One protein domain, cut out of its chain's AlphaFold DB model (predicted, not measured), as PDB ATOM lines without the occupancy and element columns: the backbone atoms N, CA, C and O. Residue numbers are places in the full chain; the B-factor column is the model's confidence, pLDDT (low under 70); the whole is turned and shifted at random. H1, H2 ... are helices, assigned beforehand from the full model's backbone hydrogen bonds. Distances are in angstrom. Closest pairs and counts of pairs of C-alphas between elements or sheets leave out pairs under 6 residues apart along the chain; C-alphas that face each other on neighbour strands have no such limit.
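What this domain is: This is residues 28 to 80 of the 91 residues of the protein "NADPH dehydrogenase" of Pseudomonas fluorescens (UniProt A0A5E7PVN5). The model is an open U: the long helix H1 makes one limb, and the long link after it turns at the far end and folds back toward the short helix H2, without H2 coming close to H1. After H2 a tail with no named element, residues 67 to 80, loops round and ends the printed part. The printed part has 53 residues with two named helices, H1 then H2, and no named strand; the class is all helix, though under half of the residues, 25 of the 53, are in named elements. The whole is loose, with a radius of gyration of the C-alphas of 13.3 A, and elongated, spanning 38 by 25 by 15 A.

Where its parts are: H1 holds residues 28 to 46 and is 27.1 A long from C-alpha 28 at (17.783, 19.594, 45.774) to C-alpha 46 at (1.380, 10.014, 26.454). H2 holds residues 61 to 66 and ends at C-alpha 66 at (15.541, 35.126, 35.268).

How they stand to each other: From its first residue to its last, H1 runs toward smaller x, y and z, while H2 runs toward larger x and y and smaller z. H1 and H2 are apart, with no C-alpha of the one within 8 A of the other. Every O i to N i+4 pair is within hydrogen-bond range in H1; in H2 this holds for 1 of 2, beside 3 of 3 O i to N i+3 pairs.

The domain as a whole: The two C-alphas farthest apart, those of Trp 48 and Thr 74, are 38.9 A apart. The printed part has no cut. The link from H1 to H2, residues 47 to 60, is long. The mean pLDDT of the printed part is 84.4; residue 68, residues 70 to 75 and residues 77 to 80 are under 70.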
ATOM      1  N   SER A  28      18.533  20.850  45.887       89.31
ATOM      2  CA  SER A  28      17.783  19.594  45.774       89.31
ATOM      3  C   SER A  28      16.332  19.821  45.361       89.31
ATOM      4  O   SER A  28      15.811  19.078  44.539       89.31
ATOM      5  N   GLU A  29      15.684  20.864  45.884       90.56
ATOM      6  CA  GLU A  29      14.307  21.196  45.508       90.56
ATOM      7  C   GLU A  29      14.223  21.705  44.066       90.56
ATOM      8  O   GLU A  29      13.288  21.350  43.355       90.56
ATOM      9  N   ILE A  30      15.220  22.463  43.595       89.44
ATOM     10  CA  ILE A  30      15.306  22.869  42.183       89.44
ATOM     11  C   ILE A  30      15.409  21.632  41.277       89.44
ATOM     12  O   ILE A  30      14.707  21.548  40.269       89.44
ATOM     13  N   GLN A  31      16.223  20.639  41.650       90.44
ATOM     14  CA  GLN A  31      16.321  19.379  40.905       90.44
ATOM     15  C   GLN A  31      14.999  18.603  40.898       90.44
ATOM     16  O   GLN A  31      14.614  18.065  39.857       90.44
ATOM     17  N   THR A  32      14.269  18.595  42.015       95.31
ATOM     18  CA  THR A  32      12.920  18.014  42.078       95.31
ATOM     19  C   THR A  32      11.965  18.721  41.116       95.31
ATOM     20  O   THR A  32      11.317  18.054  40.315       95.31
ATOM     21  N   VAL A  33      11.944  20.058  41.096       94.00
ATOM     22  CA  VAL A  33      11.096  20.832  40.169       94.00
ATOM     23  C   VAL A  33      11.429  20.516  38.705       94.00
ATOM     24  O   VAL A  33      10.526  20.343  37.886       94.00
ATOM     25  N   ILE A  34      12.713  20.387  38.359       92.62
ATOM     26  CA  ILE A  34      13.139  19.985  37.008       92.62
ATOM     27  C   ILE A  34      12.634  18.573  36.675       92.62
ATOM     28  O   ILE A  34      12.128  18.336  35.573       92.62
ATOM     29  N   ALA A  35      12.743  17.633  37.618       95.38
ATOM     30  CA  ALA A  35      12.247  16.273  37.445       95.38
ATOM     31  C   ALA A  35      10.721  16.235  37.251       95.38
ATOM     32  O   ALA A  35      10.239  15.476  36.406       95.38
ATOM     33  N   ASP A  36       9.983  17.093  37.954       96.31
ATOM     34  CA  ASP A  36       8.535  17.238  37.813       96.31
ATOM     35  C   ASP A  36       8.155  17.821  36.448       96.31
ATOM     36  O   ASP A  36       7.249  17.306  35.788       96.31
ATOM     37  N   CYS A  37       8.881  18.835  35.958       93.00
ATOM     38  CA  CYS A  37       8.692  19.352  34.600       93.00
ATOM     39  C   CYS A  37       8.923  18.261  33.549       93.00
ATOM     40  O   CYS A  37       8.107  18.103  32.639       93.00
ATOM     41  N   ARG A  38       9.984  17.456  33.702       95.31
ATOM     42  CA  ARG A  38      10.257  16.311  32.820       95.31
ATOM     43  C   ARG A  38       9.108  15.304  32.849       95.31
ATOM     44  O   ARG A  38       8.658  14.856  31.797       95.31
ATOM     45  N   GLN A  39       8.614  14.962  34.037       97.31
ATOM     46  CA  GLN A  39       7.497  14.033  34.186       97.31
ATOM     47  C   GLN A  39       6.215  14.576  33.537       97.31
ATOM     48  O   GLN A  39       5.503  13.830  32.863       97.31
ATOM     49  N   ALA A  40       5.941  15.875  33.674       95.19
ATOM     50  CA  ALA A  40       4.808  16.523  33.023       95.19
ATOM     51  C   ALA A  40       4.908  16.457  31.489       95.19
ATOM     52  O   ALA A  40       3.904  16.205  30.819       95.19
ATOM     53  N   THR A  41       6.108  16.612  30.922       95.56
ATOM     54  CA  THR A  41       6.340  16.431  29.482       95.56
ATOM     55  C   THR A  41       6.089  14.990  29.036       95.56
ATOM     56  O   THR A  41       5.453  14.777  28.005       95.56
ATOM     57  N   GLU A  42       6.506  13.991  29.820       96.50
ATOM     58  CA  GLU A  42       6.202  12.583  29.525       96.50
ATOM     59  C   GLU A  42       4.694  12.303  29.541       96.50
ATOM     60  O   GLU A  42       4.183  11.571  28.690       96.50
ATOM     61  N   TYR A  43       3.950  12.913  30.465       97.12
ATOM     62  CA  TYR A  43       2.490  12.824  30.468       97.12
ATOM     63  C   TYR A  43       1.862  13.501  29.253       97.12
ATOM     64  O   TYR A  43       0.971  12.915  28.643       97.12
ATOM     65  N   ALA A  44       2.346  14.678  28.852       95.31
ATOM     66  CA  ALA A  44       1.869  15.353  27.647       95.31
ATOM     67  C   ALA A  44       2.114  14.503  26.389       95.31
ATOM     68  O   ALA A  44       1.217  14.333  25.565       95.31
ATOM     69  N   LYS A  45       3.284  13.864  26.291       94.12
ATOM     70  CA  LYS A  45       3.595  12.928  25.205       94.12
ATOM     71  C   LYS A  45       2.635  11.736  25.178       94.12
ATOM     72  O   LYS A  45       2.127  11.380  24.119       94.12
ATOM     73  N   ARG A  46       2.349  11.126  26.335       96.25
ATOM     74  CA  ARG A  46       1.380  10.014  26.454       96.25
ATOM     75  C   ARG A  46      -0.053  10.440  26.142       96.25
ATOM     76  O   ARG A  46      -0.846   9.618  25.699       96.25
ATOM     77  N   ALA A  47      -0.371  11.707  26.381       96.00
ATOM     78  CA  ALA A  47      -1.649  12.318  26.055       96.00
ATOM     79  C   ALA A  47      -1.712  12.861  24.614       96.00
ATOM     80  O   ALA A  47      -2.683  13.532  24.278       96.00
ATOM     81  N   TRP A  48      -0.725  12.542  23.764       93.69
ATOM     82  CA  TRP A  48      -0.687  12.906  22.342       93.69
ATOM     83  C   TRP A  48      -0.684  14.415  22.068       93.69
ATOM     84  O   TRP A  48      -1.197  14.864  21.049       93.69
ATOM     85  N   PHE A  49      -0.091  15.209  22.963       94.12
ATOM     86  CA  PHE A  49       0.212  16.604  22.653       94.12
ATOM     87  C   PHE A  49       1.400  16.691  21.687       94.12
ATOM     88  O   PHE A  49       2.425  16.040  21.901       94.12
ATOM     89  N   ASP A  50       1.294  17.549  20.672       92.44
ATOM     90  CA  ASP A  50       2.369  17.795  19.702       92.44
ATOM     91  C   ASP A  50       3.525  18.619  20.289       92.44
ATOM     92  O   ASP A  50       4.672  18.508  19.853       92.44
ATOM     93  N   CYS A  51       3.237  19.460  21.285       89.44
ATOM     94  CA  CYS A  51       4.236  20.292  21.945       89.44
ATOM     95  C   CYS A  51       3.882  20.592  23.405       89.44
ATOM     96  O   CYS A  51       2.741  20.452  23.851       89.44
ATOM     97  N   VAL A  52       4.894  21.033  24.154       92.81
ATOM     98  CA  VAL A  52       4.752  21.579  25.505       92.81
ATOM     99  C   VAL A  52       5.439  22.935  25.573       92.81
ATOM    100  O   VAL A  52       6.514  23.121  25.010       92.81
ATOM    101  N   GLU A  53       4.829  23.875  26.287       92.44
ATOM    102  CA  GLU A  53       5.416  25.187  26.551       92.44
ATOM    103  C   GLU A  53       5.796  25.297  28.029       92.44
ATOM    104  O   GLU A  53       4.990  24.999  28.920       92.44
ATOM    105  N   LEU A  54       7.025  25.749  28.287       88.75
ATOM    106  CA  LEU A  54       7.472  26.110  29.625       88.75
ATOM    107  C   LEU A  54       7.086  27.562  29.913       88.75
ATOM    108  O   LEU A  54       7.589  28.489  29.282       88.75
ATOM    109  N   HIS A  55       6.217  27.768  30.901       91.31
ATOM    110  CA  HIS A  55       5.762  29.108  31.251       91.31
ATOM    111  C   HIS A  55       6.786  29.836  32.134       91.31
ATOM    112  O   HIS A  55       6.807  29.674  33.354       91.31
ATOM    113  N   ALA A  56       7.635  30.646  31.503       87.69
ATOM    114  CA  ALA A  56       8.706  31.412  32.143       87.69
ATOM    115  C   ALA A  56       8.474  32.933  32.064       87.69
ATOM    116  O   ALA A  56       9.400  33.693  31.798       87.69
ATOM    117  N   ALA A  57       7.236  33.383  32.282       84.31
ATOM    118  CA  ALA A  57       6.848  34.796  32.224       84.31
ATOM    119  C   ALA A  57       6.066  35.224  33.480       84.31
ATOM    120  O   ALA A  57       5.876  34.426  34.392       84.31
ATOM    121  N   LEU A  58       5.625  36.489  33.531       85.25
ATOM    122  CA  LEU A  58       4.631  37.018  34.486       85.25
ATOM    123  C   LEU A  58       4.907  36.734  35.978       85.25
ATOM    124  O   LEU A  58       3.977  36.565  36.759       85.25
ATOM    125  N   GLY A  59       6.175  36.682  36.392       81.25
ATOM    126  CA  GLY A  59       6.524  36.484  37.802       81.25
ATOM    127  C   GLY A  59       6.371  35.049  38.315       81.25
ATOM    128  O   GLY A  59       6.561  34.828  39.507       81.25
ATOM    129  N   TYR A  60       6.083  34.069  37.452       86.00
ATOM    130  CA  TYR A  60       6.065  32.654  37.838       86.00
ATOM    131  C   TYR A  60       7.472  32.115  38.104       86.00
ATOM    132  O   TYR A  60       8.467  32.729  37.724       86.00
ATOM    133  N   LEU A  61       7.553  30.947  38.745       88.31
ATOM    134  CA  LEU A  61       8.793  30.409  39.304       88.31
ATOM    135  C   LEU A  61      10.004  30.489  38.350       88.31
ATOM    136  O   LEU A  61      11.000  31.080  38.760       88.31
ATOM    137  N   PRO A  62       9.955  30.041  37.076       86.50
ATOM    138  CA  PRO A  62      11.119  30.159  36.194       86.50
ATOM    139  C   PRO A  62      11.496  31.618  35.893       86.50
ATOM    140  O   PRO A  62      12.674  31.954  35.826       86.50
ATOM    141  N   ASN A  63      10.506  32.510  35.774       83.38
ATOM    142  CA  ASN A  63      10.732  33.943  35.582       83.38
ATOM    143  C   ASN A  63      11.407  34.589  36.802       83.38
ATOM    144  O   ASN A  63      12.192  35.520  36.637       83.38
ATOM    145  N   GLN A  64      11.141  34.102  38.017       85.12
ATOM    146  CA  GLN A  64      11.773  34.627  39.233       85.12
ATOM    147  C   GLN A  64      13.287  34.388  39.237       85.12
ATOM    148  O   GLN A  64      14.018  35.270  39.669       85.12
ATOM    149  N   PHE A  65      13.770  33.273  38.674       82.50
ATOM    150  CA  PHE A  65      15.209  33.025  38.497       82.50
ATOM    151  C   PHE A  65      15.844  33.900  37.402       82.50
ATOM    152  O   PHE A  65      17.030  34.214  37.476       82.50
ATOM    153  N   LEU A  66      15.067  34.309  36.393       79.19
ATOM    154  CA  LEU A  66      15.541  35.126  35.268       79.19
ATOM    155  C   LEU A  66      15.631  36.622  35.610       79.19
ATOM    156  O   LEU A  66      16.466  37.342  35.058       79.19
ATOM    157  N   VAL A  67      14.769  37.103  36.508       77.62
ATOM    158  CA  VAL A  67      14.674  38.520  36.869       77.62
ATOM    159  C   VAL A  67      15.568  38.827  38.071       77.62
ATOM    160  O   VAL A  67      15.322  38.381  39.186       77.62
ATOM    161  N   ALA A  68      16.586  39.664  37.855       68.31
ATOM    162  CA  ALA A  68      17.589  40.012  38.868       68.31
ATOM    163  C   ALA A  68      17.009  40.625  40.153       68.31
ATOM    164  O   ALA A  68      17.557  40.425  41.225       68.31
ATOM    165  N   SER A  69      15.912  41.380  40.048       70.00
ATOM    166  CA  SER A  69      15.243  41.977  41.208       70.00
ATOM    167  C   SER A  69      14.382  40.984  41.994       70.00
ATOM    168  O   SER A  69      13.953  41.312  43.095       70.00
ATOM    169  N   ALA A  70      14.102  39.804  41.433       64.06
ATOM    170  CA  ALA A  70      13.281  38.765  42.049       64.06
ATOM    171  C   ALA A  70      14.112  37.599  42.614       64.06
ATOM    172  O   ALA A  70      13.631  36.889  43.493       64.06
ATOM    173  N   SER A  71      15.351  37.409  42.146       61.56
ATOM    174  CA  SER A  71      16.249  36.353  42.616       61.56
ATOM    175  C   SER A  71      17.362  36.906  43.504       61.56
ATOM    176  O   SER A  71      18.148  37.749  43.082       61.56
ATOM    177  N   LEU A  72      17.469  36.365  44.719       67.88
ATOM    178  CA  LEU A  72      18.632  36.525  45.605       67.88
ATOM    179  C   LEU A  72      19.562  35.299  45.542       67.88
ATOM    180  O   LEU A  72      20.386  35.086  46.431       67.88
ATOM    181  N   CYS A  73      19.397  34.454  44.520       64.75
ATOM    182  CA  CYS A  73      20.185  33.243  44.337       64.75
ATOM    183  C   CYS A  73      21.665  33.599  44.115       64.75
ATOM    184  O   CYS A  73      21.988  34.473  43.311       64.75
ATOM    185  N   THR A  74      22.556  32.903  44.821       66.38
ATOM    186  CA  THR A  74      24.024  33.034  44.713       66.38
ATOM    187  C   THR A  74      24.697  31.728  44.281       66.38
ATOM    188  O   THR A  74      25.922  31.633  44.264       66.38
ATOM    189  N   ASP A  75      23.904  30.711  43.940       69.94
ATOM    190  CA  ASP A  75      24.382  29.386  43.548       69.94
ATOM    191  C   ASP A  75      24.512  29.241  42.015       69.94
ATOM    192  O   ASP A  75      24.511  30.228  41.280       69.94
ATOM    193  N   ALA A  76      24.655  28.011  41.515       70.12
ATOM    194  CA  ALA A  76      24.812  27.713  40.088       70.12
ATOM    195  C   ALA A  76      23.635  28.179  39.199       70.12
ATOM    196  O   ALA A  76      23.802  28.293  37.986       70.12
ATOM    197  N   TYR A  77      22.466  28.460  39.781       68.94
ATOM    198  CA  TYR A  77      21.297  29.032  39.107       68.94
ATOM    199  C   TYR A  77      21.243  30.561  39.195       68.94
ATOM    200  O   TYR A  77      20.328  31.179  38.645       68.94
ATOM    201  N   SER A  78      22.230  31.190  39.841       62.06
ATOM    202  CA  SER A  78      22.430  32.631  39.770       62.06
ATOM    203  C   SER A  78      22.912  32.982  38.364       62.06
ATOM    204  O   SER A  78      24.064  32.790  37.976       62.06
ATOM    205  N   LEU A  79      21.980  33.440  37.533       58.09
ATOM    206  CA  LEU A  79      22.293  33.833  36.168       58.09
ATOM    207  C   LEU A  79      23.086  35.143  36.204       58.09
ATOM    208  O   LEU A  79      22.517  36.240  36.326       58.09
ATOM    209  N   SER A  80      24.411  35.014  36.093       52.03
ATOM    210  CA  SER A  80      25.315  36.112  35.764       52.03
ATOM    211  C   SER A  80      24.838  36.801  34.479       52.03
ATOM    212  O   SER A  80      24.201  36.194  33.612       52.03
TER     213      SER A  80